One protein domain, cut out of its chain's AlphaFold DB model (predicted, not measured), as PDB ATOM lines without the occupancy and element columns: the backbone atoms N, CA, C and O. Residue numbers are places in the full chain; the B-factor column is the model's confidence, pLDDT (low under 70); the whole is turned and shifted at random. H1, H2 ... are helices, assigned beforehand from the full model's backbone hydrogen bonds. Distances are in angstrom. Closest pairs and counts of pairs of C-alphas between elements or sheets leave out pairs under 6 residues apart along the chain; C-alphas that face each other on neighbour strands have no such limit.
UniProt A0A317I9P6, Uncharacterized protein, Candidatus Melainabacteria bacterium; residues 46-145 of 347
ATOM      1  N   SER A  46     172.443 114.754  96.815       76.38
ATOM      2  CA  SER A  46     171.921 116.123  96.740       76.38
ATOM      3  C   SER A  46     170.398 116.157  96.905       76.38
ATOM      4  O   SER A  46     169.892 116.903  97.740       76.38
ATOM      5  N   GLY A  47     169.665 115.286  96.199       79.19
ATOM      6  CA  GLY A  47     168.212 115.162  96.341       79.19
ATOM      7  C   GLY A  47     167.771 114.810  97.766       79.19
ATOM      8  O   GLY A  47     166.853 115.437  98.293       79.19
ATOM      9  N   ILE A  48     168.460 113.872  98.425       80.50
ATOM     10  CA  ILE A  48     168.190 113.500  99.824       80.50
ATOM     11  C   ILE A  48     168.494 114.669 100.774       80.50
ATOM     12  O   ILE A  48     167.685 114.958 101.654       80.50
ATOM     13  N   CYS A  49     169.608 115.383 100.588       74.56
ATOM     14  CA  CYS A  49     169.950 116.552 101.399       74.56
ATOM     15  C   CYS A  49     168.944 117.698 101.220       74.56
ATOM     16  O   CYS A  49     168.505 118.273 102.214       74.56
ATOM     17  N   VAL A  50     168.527 118.003  99.988       77.19
ATOM     18  CA  VAL A  50     167.506 119.028  99.709       77.19
ATOM     19  C   VAL A  50     166.151 118.625 100.296       77.19
ATOM     20  O   VAL A  50     165.483 119.467 100.892       77.19
ATOM     21  N   PHE A  51     165.763 117.349 100.211       82.94
ATOM     22  CA  PHE A  51     164.529 116.855 100.827       82.94
ATOM     23  C   PHE A  51     164.584 116.907 102.363       82.94
ATOM     24  O   PHE A  51     163.625 117.347 102.995       82.94
ATOM     25  N   ALA A  52     165.711 116.535 102.975       80.94
ATOM     26  CA  ALA A  52     165.898 116.596 104.424       80.94
ATOM     27  C   ALA A  52     165.909 118.042 104.947       80.94
ATOM     28  O   ALA A  52     165.233 118.343 105.930       80.94
ATOM     29  N   ILE A  53     166.621 118.953 104.274       79.81
ATOM     30  CA  ILE A  53     166.680 120.376 104.644       79.81
ATOM     31  C   ILE A  53     165.330 121.053 104.389       79.81
ATOM     32  O   ILE A  53     164.850 121.781 105.253       79.81
ATOM     33  N   GLY A  54     164.680 120.787 103.253       79.00
ATOM     34  CA  GLY A  54     163.350 121.312 102.934       79.00
ATOM     35  C   GLY A  54     162.275 120.801 103.895       79.00
ATOM     36  O   GLY A  54     161.460 121.585 104.379       79.00
ATOM     37  N   GLY A  55     162.314 119.513 104.245       82.31
ATOM     38  CA  GLY A  55     161.450 118.906 105.257       82.31
ATOM     39  C   GLY A  55     161.681 119.493 106.650       82.31
ATOM     40  O   GLY A  55     160.721 119.869 107.317       82.31
ATOM     41  N   TYR A  56     162.942 119.662 107.060       81.56
ATOM     42  CA  TYR A  56     163.302 120.312 108.324       81.56
ATOM     43  C   TYR A  56     162.854 121.779 108.366       81.56
ATOM     44  O   TYR A  56     162.249 122.204 109.346       81.56
ATOM     45  N   PHE A  57     163.074 122.547 107.297       78.38
ATOM     46  CA  PHE A  57     162.664 123.949 107.226       78.38
ATOM     47  C   PHE A  57     161.136 124.091 107.225       78.38
ATOM     48  O   PHE A  57     160.602 124.925 107.947       78.38
ATOM     49  N   THR A  58     160.421 123.221 106.503       76.31
ATOM     50  CA  THR A  58     158.947 123.163 106.517       76.31
ATOM     51  C   THR A  58     158.419 122.792 107.905       76.31
ATOM     52  O   THR A  58     157.478 123.413 108.394       76.31
ATOM     53  N   TYR A  59     159.053 121.828 108.580       74.31
ATOM     54  CA  TYR A  59     158.724 121.436 109.950       74.31
ATOM     55  C   TYR A  59     158.946 122.586 110.945       74.31
ATOM     56  O   TYR A  59     158.047 122.908 111.720       74.31
ATOM     57  N   VAL A  60     160.104 123.252 110.892       71.19
ATOM     58  CA  VAL A  60     160.428 124.405 111.752       71.19
ATOM     59  C   VAL A  60     159.497 125.588 111.475       71.19
ATOM     60  O   VAL A  60     159.038 126.222 112.423       71.19
ATOM     61  N   TYR A  61     159.157 125.856 110.213       65.94
ATOM     62  CA  TYR A  61     158.221 126.918 109.838       65.94
ATOM     63  C   TYR A  61     156.801 126.635 110.358       65.94
ATOM     64  O   TYR A  61     156.161 127.519 110.927       65.94
ATOM     65  N   ASN A  62     156.332 125.387 110.264       63.88
ATOM     66  CA  ASN A  62     155.045 124.971 110.829       63.88
ATOM     67  C   ASN A  62     155.031 125.085 112.372       63.88
ATOM     68  O   ASN A  62     154.086 125.610 112.956       63.88
ATOM     69  N   GLN A  63     156.126 124.697 113.038       61.50
ATOM     70  CA  GLN A  63     156.317 124.886 114.486       61.50
ATOM     71  C   GLN A  63     156.393 126.368 114.906       61.50
ATOM     72  O   GLN A  63     156.025 126.727 116.025       61.50
ATOM     73  N   GLN A  64     156.870 127.260 114.033       58.19
ATOM     74  CA  GLN A  64     156.838 128.707 114.272       58.19
ATOM     75  C   GLN A  64     155.418 129.275 114.129       58.19
ATOM     76  O   GLN A  64     155.008 130.061 114.979       58.19
ATOM     77  N   GLN A  65     154.652 128.844 113.121       55.50
ATOM     78  CA  GLN A  65     153.256 129.261 112.923       55.50
ATOM     79  C   GLN A  65     152.354 128.873 114.107       55.50
ATOM     80  O   GLN A  65     151.596 129.713 114.595       55.50
ATOM     81  N   LEU A  66     152.496 127.648 114.633       55.34
ATOM     82  CA  LEU A  66     151.776 127.194 115.833       55.34
ATOM     83  C   LEU A  66     152.015 128.129 117.032       55.34
ATOM     84  O   LEU A  66     151.058 128.627 117.624       55.34
ATOM     85  N   ARG A  67     153.279 128.470 117.325       53.69
ATOM     86  CA  ARG A  67     153.616 129.388 118.430       53.69
ATOM     87  C   ARG A  67     153.058 130.804 118.254       53.69
ATOM     88  O   ARG A  67     152.760 131.461 119.247       53.69
ATOM     89  N   ILE A  68     152.889 131.285 117.021       56.00
ATOM     90  CA  ILE A  68     152.293 132.608 116.767       56.00
ATOM     91  C   ILE A  68     150.788 132.599 117.089       56.00
ATOM     92  O   ILE A  68     150.296 133.548 117.706       56.00
ATOM     93  N   GLN A  69     150.064 131.522 116.756       51.84
ATOM     94  CA  GLN A  69     148.655 131.368 117.148       51.84
ATOM     95  C   GLN A  69     148.479 131.208 118.665       51.84
ATOM     96  O   GLN A  69     147.550 131.793 119.230       51.84
ATOM     97  N   GLU A  70     149.377 130.479 119.338       55.78
ATOM     98  CA  GLU A  70     149.378 130.369 120.803       55.78
ATOM     99  C   GLU A  70     149.492 131.759 121.455       55.78
ATOM    100  O   GLU A  70     148.643 132.123 122.268       55.78
ATOM    101  N   VAL A  71     150.463 132.585 121.045       56.88
ATOM    102  CA  VAL A  71     150.682 133.934 121.612       56.88
ATOM    103  C   VAL A  71     149.475 134.860 121.418       56.88
ATOM    104  O   VAL A  71     149.015 135.468 122.386       56.88
ATOM    105  N   GLN A  72     148.899 134.919 120.212       58.16
ATOM    106  CA  GLN A  72     147.703 135.740 119.936       58.16
ATOM    107  C   GLN A  72     146.445 135.267 120.688       58.16
ATOM    108  O   GLN A  72     145.485 136.024 120.858       58.16
ATOM    109  N   THR A  73     146.433 134.008 121.123       59.12
ATOM    110  CA  THR A  73     145.358 133.437 121.939       59.12
ATOM    111  C   THR A  73     145.569 133.780 123.417       59.12
ATOM    112  O   THR A  73     144.632 134.251 124.063       59.12
ATOM    113  N   ILE A  74     146.798 133.652 123.934       61.34
ATOM    114  CA  ILE A  74     147.183 134.011 125.316       61.34
ATOM    115  C   ILE A  74     146.852 135.474 125.637       61.34
ATOM    116  O   ILE A  74     146.301 135.755 126.704       61.34
ATOM    117  N   GLU A  75     147.132 136.402 124.718       61.56
ATOM    118  CA  GLU A  75     146.925 137.846 124.923       61.56
ATOM    119  C   GLU A  75     145.462 138.200 125.262       61.56
ATOM    120  O   GLU A  75     145.197 139.095 126.063       61.56
ATOM    121  N   LYS A  76     144.499 137.419 124.753       68.50
ATOM    122  CA  LYS A  76     143.061 137.575 125.044       68.50
ATOM    123  C   LYS A  76     142.644 137.012 126.408       68.50
ATOM    124  O   LYS A  76     141.592 137.392 126.922       68.50
ATOM    125  N   PHE A  77     143.435 136.110 126.991       69.62
ATOM    126  CA  PHE A  77     143.153 135.487 128.289       69.62
ATOM    127  C   PHE A  77     143.880 136.152 129.461       69.62
ATOM    128  O   PHE A  77     143.392 136.049 130.585       69.62
ATOM    129  N   LEU A  78     144.965 136.895 129.215       71.38
ATOM    130  CA  LEU A  78     145.674 137.702 130.221       71.38
ATOM    131  C   LEU A  78     144.738 138.542 131.124       71.38
ATOM    132  O   LEU A  78     144.842 138.408 132.343       71.38
ATOM    133  N   PRO A  79     143.756 139.309 130.599       69.56
ATOM    134  CA  PRO A  79     142.823 140.066 131.442       69.56
ATOM    135  C   PRO A  79     141.916 139.190 132.323       69.56
ATOM    136  O   PRO A  79     141.486 139.623 133.385       69.56
ATOM    137  N   ARG A  80     141.618 137.952 131.900       69.00
ATOM    138  CA  ARG A  80     140.802 137.000 132.677       69.00
ATOM    139  C   ARG A  80     141.618 136.251 133.730       69.00
ATOM    140  O   ARG A  80     141.079 135.939 134.784       69.00
ATOM    141  N   LEU A  81     142.900 136.001 133.462       69.81
ATOM    142  CA  LEU A  81     143.850 135.423 134.420       69.81
ATOM    143  C   LEU A  81     144.219 136.408 135.544       69.81
ATOM    144  O   LEU A  81     144.487 135.987 136.665       69.81
ATOM    145  N   ALA A  82     144.162 137.713 135.269       64.88
ATOM    146  CA  ALA A  82     144.282 138.768 136.278       64.88
ATOM    147  C   ALA A  82     142.966 139.082 137.029       64.88
ATOM    148  O   ALA A  82     142.978 139.887 137.955       64.88
ATOM    149  N   GLY A  83     141.837 138.488 136.622       68.62
ATOM    150  CA  GLY A  83     140.503 138.784 137.157       68.62
ATOM    151  C   GLY A  83     140.093 137.928 138.360       68.62
ATOM    152  O   GLY A  83     140.922 137.457 139.131       68.62
ATOM    153  N   ASP A  84     138.786 137.711 138.510       75.25
ATOM    154  CA  ASP A  84     138.207 136.884 139.577       75.25
ATOM    155  C   ASP A  84     138.542 135.378 139.439       75.25
ATOM    156  O   ASP A  84     138.860 134.889 138.352       75.25
ATOM    157  N   GLU A  85     138.414 134.609 140.521       77.75
ATOM    158  CA  GLU A  85     138.700 133.168 140.577       77.75
ATOM    159  C   GLU A  85     137.908 132.344 139.550       77.75
ATOM    160  O   GLU A  85     138.458 131.422 138.935       77.75
ATOM    161  N   GLN A  86     136.648 132.702 139.276       78.94
ATOM    162  CA  GLN A  86     135.878 132.061 138.203       78.94
ATOM    163  C   GLN A  86     136.444 132.393 136.813       78.94
ATOM    164  O   GLN A  86     136.478 131.528 135.933       78.94
ATOM    165  N   SER A  87     136.939 133.620 136.620       81.00
ATOM    166  CA  SER A  87     137.569 134.056 135.366       81.00
ATOM    167  C   SER A  87     138.921 133.374 135.145       81.00
ATOM    168  O   SER A  87     139.180 132.913 134.030       81.00
ATOM    169  N   LYS A  88     139.727 133.210 136.203       83.12
ATOM    170  CA  LYS A  88     140.960 132.406 136.195       83.12
ATOM    171  C   LYS A  88     140.660 130.960 135.812       83.12
ATOM    172  O   LYS A  88     141.252 130.449 134.860       83.12
ATOM    173  N   ARG A  89     139.689 130.318 136.478       86.00
ATOM    174  CA  ARG A  89     139.274 128.936 136.178       86.00
ATOM    175  C   ARG A  89     138.853 128.779 134.715       86.00
ATOM    176  O   ARG A  89     139.355 127.898 134.019       86.00
ATOM    177  N   ALA A  90     137.970 129.655 134.234       85.12
ATOM    178  CA  ALA A  90     137.485 129.631 132.856       85.12
ATOM    179  C   ALA A  90     138.601 129.893 131.830       85.12
ATOM    180  O   ALA A  90     138.612 129.267 130.771       85.12
ATOM    181  N   ALA A  91     139.556 130.777 132.135       84.88
ATOM    182  CA  ALA A  91     140.705 131.044 131.275       84.88
ATOM    183  C   ALA A  91     141.651 129.837 131.176       84.88
ATOM    184  O   ALA A  91     142.027 129.472 130.068       84.88
ATOM    185  N   ILE A  92     141.987 129.173 132.289       87.62
ATOM    186  CA  ILE A  92     142.846 127.973 132.272       87.62
ATOM    187  C   ILE A  92     142.179 126.819 131.508       87.62
ATOM    188  O   ILE A  92     142.835 126.185 130.682       87.62
ATOM    189  N   LEU A  93     140.875 126.587 131.700       87.25
ATOM    190  CA  LEU A  93     140.127 125.578 130.933       87.25
ATOM    191  C   LEU A  93     140.054 125.920 129.432       87.25
ATOM    192  O   LEU A  93     140.229 125.043 128.583       87.25
ATOM    193  N   ALA A  94     139.848 127.195 129.084       85.00
ATOM    194  CA  ALA A  94     139.859 127.651 127.694       85.00
ATOM    195  C   ALA A  94     141.249 127.508 127.048       85.00
ATOM    196  O   ALA A  94     141.352 127.031 125.925       85.00
ATOM    197  N   ILE A  95     142.331 127.842 127.755       84.12
ATOM    198  CA  ILE A  95     143.704 127.628 127.271       84.12
ATOM    199  C   ILE A  95     143.972 126.129 127.078       84.12
ATOM    200  O   ILE A  95     144.445 125.730 126.019       84.12
ATOM    201  N   SER A  96     143.592 125.281 128.039       84.12
ATOM    202  CA  SER A  96     143.802 123.827 127.948       84.12
ATOM    203  C   SER A  96     143.064 123.172 126.774       84.12
ATOM    204  O   SER A  96     143.518 122.139 126.286       84.12
ATOM    205  N   SER A  97     141.937 123.742 126.341       83.94
ATOM    206  CA  SER A  97     141.131 123.249 125.211       83.94
ATOM    207  C   SER A  97     141.500 123.877 123.863       83.94
ATOM    208  O   SER A  97     141.270 123.253 122.830       83.94
ATOM    209  N   LEU A  98     142.071 125.087 123.858       78.56
ATOM    210  CA  LEU A  98     142.472 125.803 122.640       78.56
ATOM    211  C   LEU A  98     143.931 125.562 122.235       78.56
ATOM    212  O   LEU A  98     144.238 125.673 121.050       78.56
ATOM    213  N   THR A  99     144.829 125.269 123.182       79.00
ATOM    214  CA  THR A  99     146.254 125.036 122.898       79.00
ATOM    215  C   THR A  99     146.725 123.681 123.426       79.00
ATOM    216  O   THR A  99     146.774 122.711 122.671       79.00
ATOM    217  N   ASN A 100     147.092 123.591 124.706       82.25
ATOM    218  CA  ASN A 100     147.550 122.373 125.365       82.25
ATOM    219  C   ASN A 100     147.513 122.498 126.900       82.25
ATOM    220  O   ASN A 100     147.577 123.587 127.480       82.25
ATOM    221  N   THR A 101     147.474 121.342 127.563       84.44
ATOM    222  CA  THR A 101     147.509 121.202 129.027       84.44
ATOM    223  C   THR A 101     148.766 121.810 129.655       84.44
ATOM    224  O   THR A 101     148.724 122.291 130.786       84.44
ATOM    225  N   GLU A 102     149.898 121.815 128.946       84.31
ATOM    226  CA  GLU A 102     151.177 122.258 129.511       84.31
ATOM    227  C   GLU A 102     151.290 123.789 129.606       84.31
ATOM    228  O   GLU A 102     151.766 124.308 130.615       84.31
ATOM    229  N   LEU A 103     150.788 124.535 128.618       84.38
ATOM    230  CA  LEU A 103     150.656 125.988 128.710       84.38
ATOM    231  C   LEU A 103     149.623 126.373 129.772       84.38
ATOM    232  O   LEU A 103     149.884 127.274 130.567       84.38
ATOM    233  N   ALA A 104     148.485 125.672 129.821       85.00
ATOM    234  CA  ALA A 104     147.475 125.870 130.859       85.00
ATOM    235  C   ALA A 104     148.069 125.660 132.264       85.00
ATOM    236  O   ALA A 104     147.887 126.497 133.142       85.00
ATOM    237  N   SER A 105     148.874 124.611 132.443       86.62
ATOM    238  CA  SER A 105     149.611 124.319 133.679       86.62
ATOM    239  C   SER A 105     150.621 125.407 134.045       86.62
ATOM    240  O   SER A 105     150.631 125.878 135.181       86.62
ATOM    241  N   ARG A 106     151.424 125.880 133.085       87.06
ATOM    242  CA  ARG A 106     152.382 126.980 133.306       87.06
ATOM    243  C   ARG A 106     151.673 128.281 133.692       87.06
ATOM    244  O   ARG A 106     152.124 128.963 134.605       87.06
ATOM    245  N   MET A 107     150.552 128.605 133.048       84.94
ATOM    246  CA  MET A 107     149.741 129.779 133.393       84.94
ATOM    247  C   MET A 107     149.103 129.631 134.779       84.94
ATOM    248  O   MET A 107     149.189 130.552 135.586       84.94
ATOM    249  N   ALA A 108     148.549 128.463 135.108       85.75
ATOM    250  CA  ALA A 108     148.024 128.178 136.442       85.75
ATOM    251  C   ALA A 108     149.107 128.303 137.530       85.75
ATOM    252  O   ALA A 108     148.848 128.866 138.588       85.75
ATOM    253  N   ALA A 109     150.338 127.865 137.252       83.62
ATOM    254  CA  ALA A 109     151.482 127.996 138.155       83.62
ATOM    255  C   ALA A 109     152.009 129.440 138.312       83.62
ATOM    256  O   ALA A 109     152.710 129.713 139.292       83.62
ATOM    257  N   ILE A 110     151.701 130.347 137.376       83.31
ATOM    258  CA  ILE A 110     152.002 131.789 137.462       83.31
ATOM    259  C   ILE A 110     150.914 132.511 138.267       83.31
ATOM    260  O   ILE A 110     151.228 133.238 139.204       83.31
ATOM    261  N   TYR A 111     149.642 132.277 137.940       79.75
ATOM    262  CA  TYR A 111     148.481 132.936 138.554       79.75
ATOM    263  C   TYR A 111     147.924 132.178 139.777       79.75
ATOM    264  O   TYR A 111     146.741 132.302 140.080       79.75
ATOM    265  N   ALA A 112     148.768 131.380 140.447       82.62
ATOM    266  CA  ALA A 112     148.401 130.330 141.403       82.62
ATOM    267  C   ALA A 112     147.295 130.734 142.400       82.62
ATOM    268  O   ALA A 112     147.517 131.492 143.347       82.62
ATOM    269  N   SER A 113     146.099 130.188 142.181       83.56
ATOM    270  CA  SER A 113     144.883 130.507 142.923       83.56
ATOM    271  C   SER A 113     143.948 129.297 143.059       83.56
ATOM    272  O   SER A 113     144.133 128.259 142.418       83.56
ATOM    273  N   THR A 114     142.907 129.416 143.885       82.69
ATOM    274  CA  THR A 114     141.917 128.340 144.078       82.69
ATOM    275  C   THR A 114     141.150 128.034 142.788       82.69
ATOM    276  O   THR A 114     140.880 126.867 142.492       82.69
ATOM    277  N   GLY A 115     140.866 129.048 141.969       82.69
ATOM    278  CA  GLY A 115     140.282 128.915 140.637       82.69
ATOM    279  C   GLY A 115     141.205 128.219 139.634       82.69
ATOM    280  O   GLY A 115     140.736 127.357 138.883       82.69
ATOM    281  N   THR A 116     142.514 128.511 139.635       86.19
ATOM    282  CA  THR A 116     143.463 127.800 138.756       86.19
ATOM    283  C   THR A 116     143.665 126.349 139.192       86.19
ATOM    284  O   THR A 116     143.651 125.463 138.340       86.19
ATOM    285  N   ALA A 117     143.767 126.079 140.498       85.38
ATOM    286  CA  ALA A 117     143.827 124.717 141.036       85.38
ATOM    287  C   ALA A 117     142.560 123.914 140.673       85.38
ATOM    288  O   ALA A 117     142.654 122.802 140.157       85.38
ATOM    289  N   SER A 118     141.373 124.520 140.808       84.81
ATOM    290  CA  SER A 118     140.092 123.912 140.399       84.81
ATOM    291  C   SER A 118     140.013 123.606 138.895       84.81
ATOM    292  O   SER A 118     139.344 122.657 138.485       84.81
ATOM    293  N   ALA A 119     140.670 124.407 138.046       87.56
ATOM    294  CA  ALA A 119     140.785 124.110 136.618       87.56
ATOM    295  C   ALA A 119     141.716 122.916 136.365       87.56
ATOM    296  O   ALA A 119     141.341 122.010 135.624       87.56
ATOM    297  N   LEU A 120     142.889 122.882 137.007       87.31
ATOM    298  CA  LEU A 120     143.842 121.775 136.874       87.31
ATOM    299  C   LEU A 120     143.272 120.450 137.380       87.31
ATOM    300  O   LEU A 120     143.420 119.441 136.698       87.31
ATOM    301  N   GLN A 121     142.547 120.454 138.501       86.44
ATOM    302  CA  GLN A 121     141.837 119.269 138.983       86.44
ATOM    303  C   GLN A 121     140.834 118.755 137.936       86.44
ATOM    304  O   GLN A 121     140.851 117.577 137.587       86.44
ATOM    305  N   SER A 122     140.024 119.643 137.350       86.62
ATOM    306  CA  SER A 122     139.073 119.268 136.294       86.62
ATOM    307  C   SER A 122     139.762 118.691 135.043       86.62
ATOM    308  O   SER A 122     139.232 117.771 134.414       86.62
ATOM    309  N   ILE A 123     140.966 119.169 134.698       85.62
ATOM    310  CA  ILE A 123     141.778 118.617 133.600       85.62
ATOM    311  C   ILE A 123     142.396 117.259 133.989       85.62
ATOM    312  O   ILE A 123     142.413 116.339 133.173       85.62
ATOM    313  N   ALA A 124     142.830 117.074 135.239       84.81
ATOM    314  CA  ALA A 124     143.306 115.786 135.753       84.81
ATOM    315  C   ALA A 124     142.188 114.722 135.827       84.81
ATOM    316  O   ALA A 124     142.424 113.519 135.654       84.81
ATOM    317  N   GLU A 125     140.943 115.144 136.020       83.94
ATOM    318  CA  GLU A 125     139.766 114.272 135.999       83.94
ATOM    319  C   GLU A 125     139.339 113.913 134.564       83.94
ATOM    320  O   GLU A 125     139.111 112.733 134.281       83.94
ATOM    321  N   SER A 126     139.316 114.876 133.635       81.06
ATOM    322  CA  SER A 126     138.774 114.696 132.271       81.06
ATOM    323  C   SER A 126     139.792 114.378 131.161       81.06
ATOM    324  O   SER A 126     139.391 113.914 130.094       81.06
ATOM    325  N   GLY A 127     141.090 114.611 131.375       74.62
ATOM    326  CA  GLY A 127     142.125 114.525 130.334       74.62
ATOM    327  C   GLY A 127     142.599 113.110 129.967       74.62
ATOM    328  O   GLY A 127     142.287 112.121 130.634       74.62
ATOM    329  N   ASN A 128     143.429 113.001 128.923       81.00
ATOM    330  CA  ASN A 128     144.118 111.745 128.593       81.00
ATOM    331  C   ASN A 128     145.238 111.456 129.602       81.00
ATOM    332  O   ASN A 128     145.722 112.364 130.267       81.00
ATOM    333  N   ALA A 129     145.738 110.217 129.679       80.62
ATOM    334  CA  ALA A 129     146.758 109.816 130.667       80.62
ATOM    335  C   ALA A 129     147.995 110.748 130.743       80.62
ATOM    336  O   ALA A 129     148.528 110.979 131.828       80.62
ATOM    337  N   ARG A 130     148.420 111.329 129.610       81.25
ATOM    338  CA  ARG A 130     149.486 112.343 129.558       81.25
ATOM    339  C   ARG A 130     149.063 113.667 130.204       81.25
ATOM    340  O   ARG A 130     149.804 114.198 131.025       81.25
ATOM    341  N   ASP A 131     147.883 114.168 129.852       82.19
ATOM    342  CA  ASP A 131     147.310 115.401 130.397       82.19
ATOM    343  C   ASP A 131     147.054 115.277 131.900       82.19
ATOM    344  O   ASP A 131     147.376 116.196 132.645       82.19
ATOM    345  N   LYS A 132     146.581 114.111 132.362       84.38
ATOM    346  CA  LYS A 132     146.407 113.809 133.789       84.38
ATOM    347  C   LYS A 132     147.714 113.930 134.564       84.38
ATOM    348  O   LYS A 132     147.734 114.563 135.608       84.38
ATOM    349  N   SER A 133     148.808 113.367 134.045       84.50
ATOM    350  CA  SER A 133     150.125 113.464 134.692       84.50
ATOM    351  C   SER A 133     150.595 114.921 134.819       84.50
ATOM    352  O   SER A 133     150.998 115.353 135.897       84.50
ATOM    353  N   ILE A 134     150.475 115.698 133.735       86.31
ATOM    354  CA  ILE A 134     150.889 117.110 133.689       86.31
ATOM    355  C   ILE A 134     150.012 117.969 134.613       86.31
ATOM    356  O   ILE A 134     150.534 118.758 135.397       86.31
ATOM    357  N   ALA A 135     148.690 117.785 134.564       84.69
ATOM    358  CA  ALA A 135     147.741 118.533 135.382       84.69
ATOM    359  C   ALA A 135     147.863 118.193 136.875       84.69
ATOM    360  O   ALA A 135     147.816 119.106 137.690       84.69
ATOM    361  N   SER A 136     148.087 116.926 137.246       83.50
ATOM    362  CA  SER A 136     148.317 116.528 138.643       83.50
ATOM    363  C   SER A 136     149.640 117.060 139.202       83.50
ATOM    364  O   SER A 136     149.678 117.499 140.349       83.50
ATOM    365  N   GLN A 137     150.721 117.071 138.409       86.88
ATOM    366  CA  GLN A 137     151.978 117.696 138.836       86.88
ATOM    367  C   GLN A 137     151.786 119.204 139.050       86.88
ATOM    368  O   GLN A 137     152.114 119.726 140.114       86.88
ATOM    369  N   ALA A 138     151.202 119.892 138.068       84.12
ATOM    370  CA  ALA A 138     150.941 121.323 138.158       84.12
ATOM    371  C   ALA A 138     149.968 121.668 139.297       84.12
ATOM    372  O   ALA A 138     150.127 122.701 139.942       84.12
ATOM    373  N   LEU A 139     148.992 120.799 139.584       86.44
ATOM    374  CA  LEU A 139     148.082 120.948 140.714       86.44
ATOM    375  C   LEU A 139     148.872 120.968 142.025       86.44
ATOM    376  O   LEU A 139     148.730 121.929 142.775       86.44
ATOM    377  N   ASN A 140     149.759 119.994 142.252       84.94
ATOM    378  CA  ASN A 140     150.619 119.959 143.438       84.94
ATOM    379  C   ASN A 140     151.467 121.238 143.565       84.94
ATOM    380  O   ASN A 140     151.440 121.877 144.614       84.94
ATOM    381  N   GLU A 141     152.134 121.668 142.487       86.94
ATOM    382  CA  GLU A 141     152.930 122.908 142.467       86.94
ATOM    383  C   GLU A 141     152.080 124.167 142.746       86.94
ATOM    384  O   GLU A 141     152.544 125.115 143.384       86.94
ATOM    385  N   THR A 142     150.824 124.212 142.277       85.44
ATOM    386  CA  THR A 142     149.909 125.326 142.591       85.44
ATOM    387  C   THR A 142     149.407 125.284 144.028       85.44
ATOM    388  O   THR A 142     149.329 126.338 144.653       85.44
ATOM    389  N   LEU A 143     149.103 124.102 144.572       84.06
ATOM    390  CA  LEU A 143     148.661 123.933 145.957       84.06
ATOM    391  C   LEU A 143     149.774 124.295 146.942       84.06
ATOM    392  O   LEU A 143     149.511 125.032 147.888       84.06
ATOM    393  N   GLU A 144     151.014 123.878 146.670       85.25
ATOM    394  CA  GLU A 144     152.203 124.278 147.432       85.25
ATOM    395  C   GLU A 144     152.326 125.807 147.469       85.25
ATOM    396  O   GLU A 144     152.314 126.393 148.547       85.25
ATOM    397  N   LYS A 145     152.299 126.482 146.309       85.00
ATOM    398  CA  LYS A 145     152.326 127.958 146.229       85.00
ATOM    399  C   LYS A 145     151.165 128.632 146.964       85.00
ATOM    400  O   LYS A 145     151.352 129.703 147.541       85.00
TER     401      LYS A 145
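This is residues 46 to 145 of the 347 residues of an uncharacterized protein of Candidatus Melainabacteria bacterium (UniProt A0A317I9P6). Residues 46 to 65 of the long helix H1 stick out from a compact up-and-down bundle, H2 to H5, each helix running against the one before. The class is all helix: 100 residues are printed, with five named helices, H1 to H5 in order. The whole is loose, radius of gyration of the C-alphas 16.9 A, spanning 57 by 29 by 22 A.

Find C-alpha 46 at (171.921, 116.123, 96.740); from there H1, residues 46 to 81, runs 50.8 A, kinked by 37 degrees near residue 75. Then come H2, residues 85 to 98; H3, 101 to 110; H4, 114 to 126; and H5, 129 to 145, 24.5 A, ending at (152.326, 127.958, 146.229).

Look at Leu 81 and Lys 88, the closest C-alphas of H1 and H2, which touch, at 4.5 A; H1 does so with residues 74 to 81 alone. H3 and H5 touch, closest C-alphas Ala 109 and Thr 142, 5.4 A. Every O i to N i+4 pair is within hydrogen-bond range in H2 to H5, 27 of 32 in H1.

The printed part has no cut; pLDDT is under 70 at residues 61 to 77 and 79 to 83.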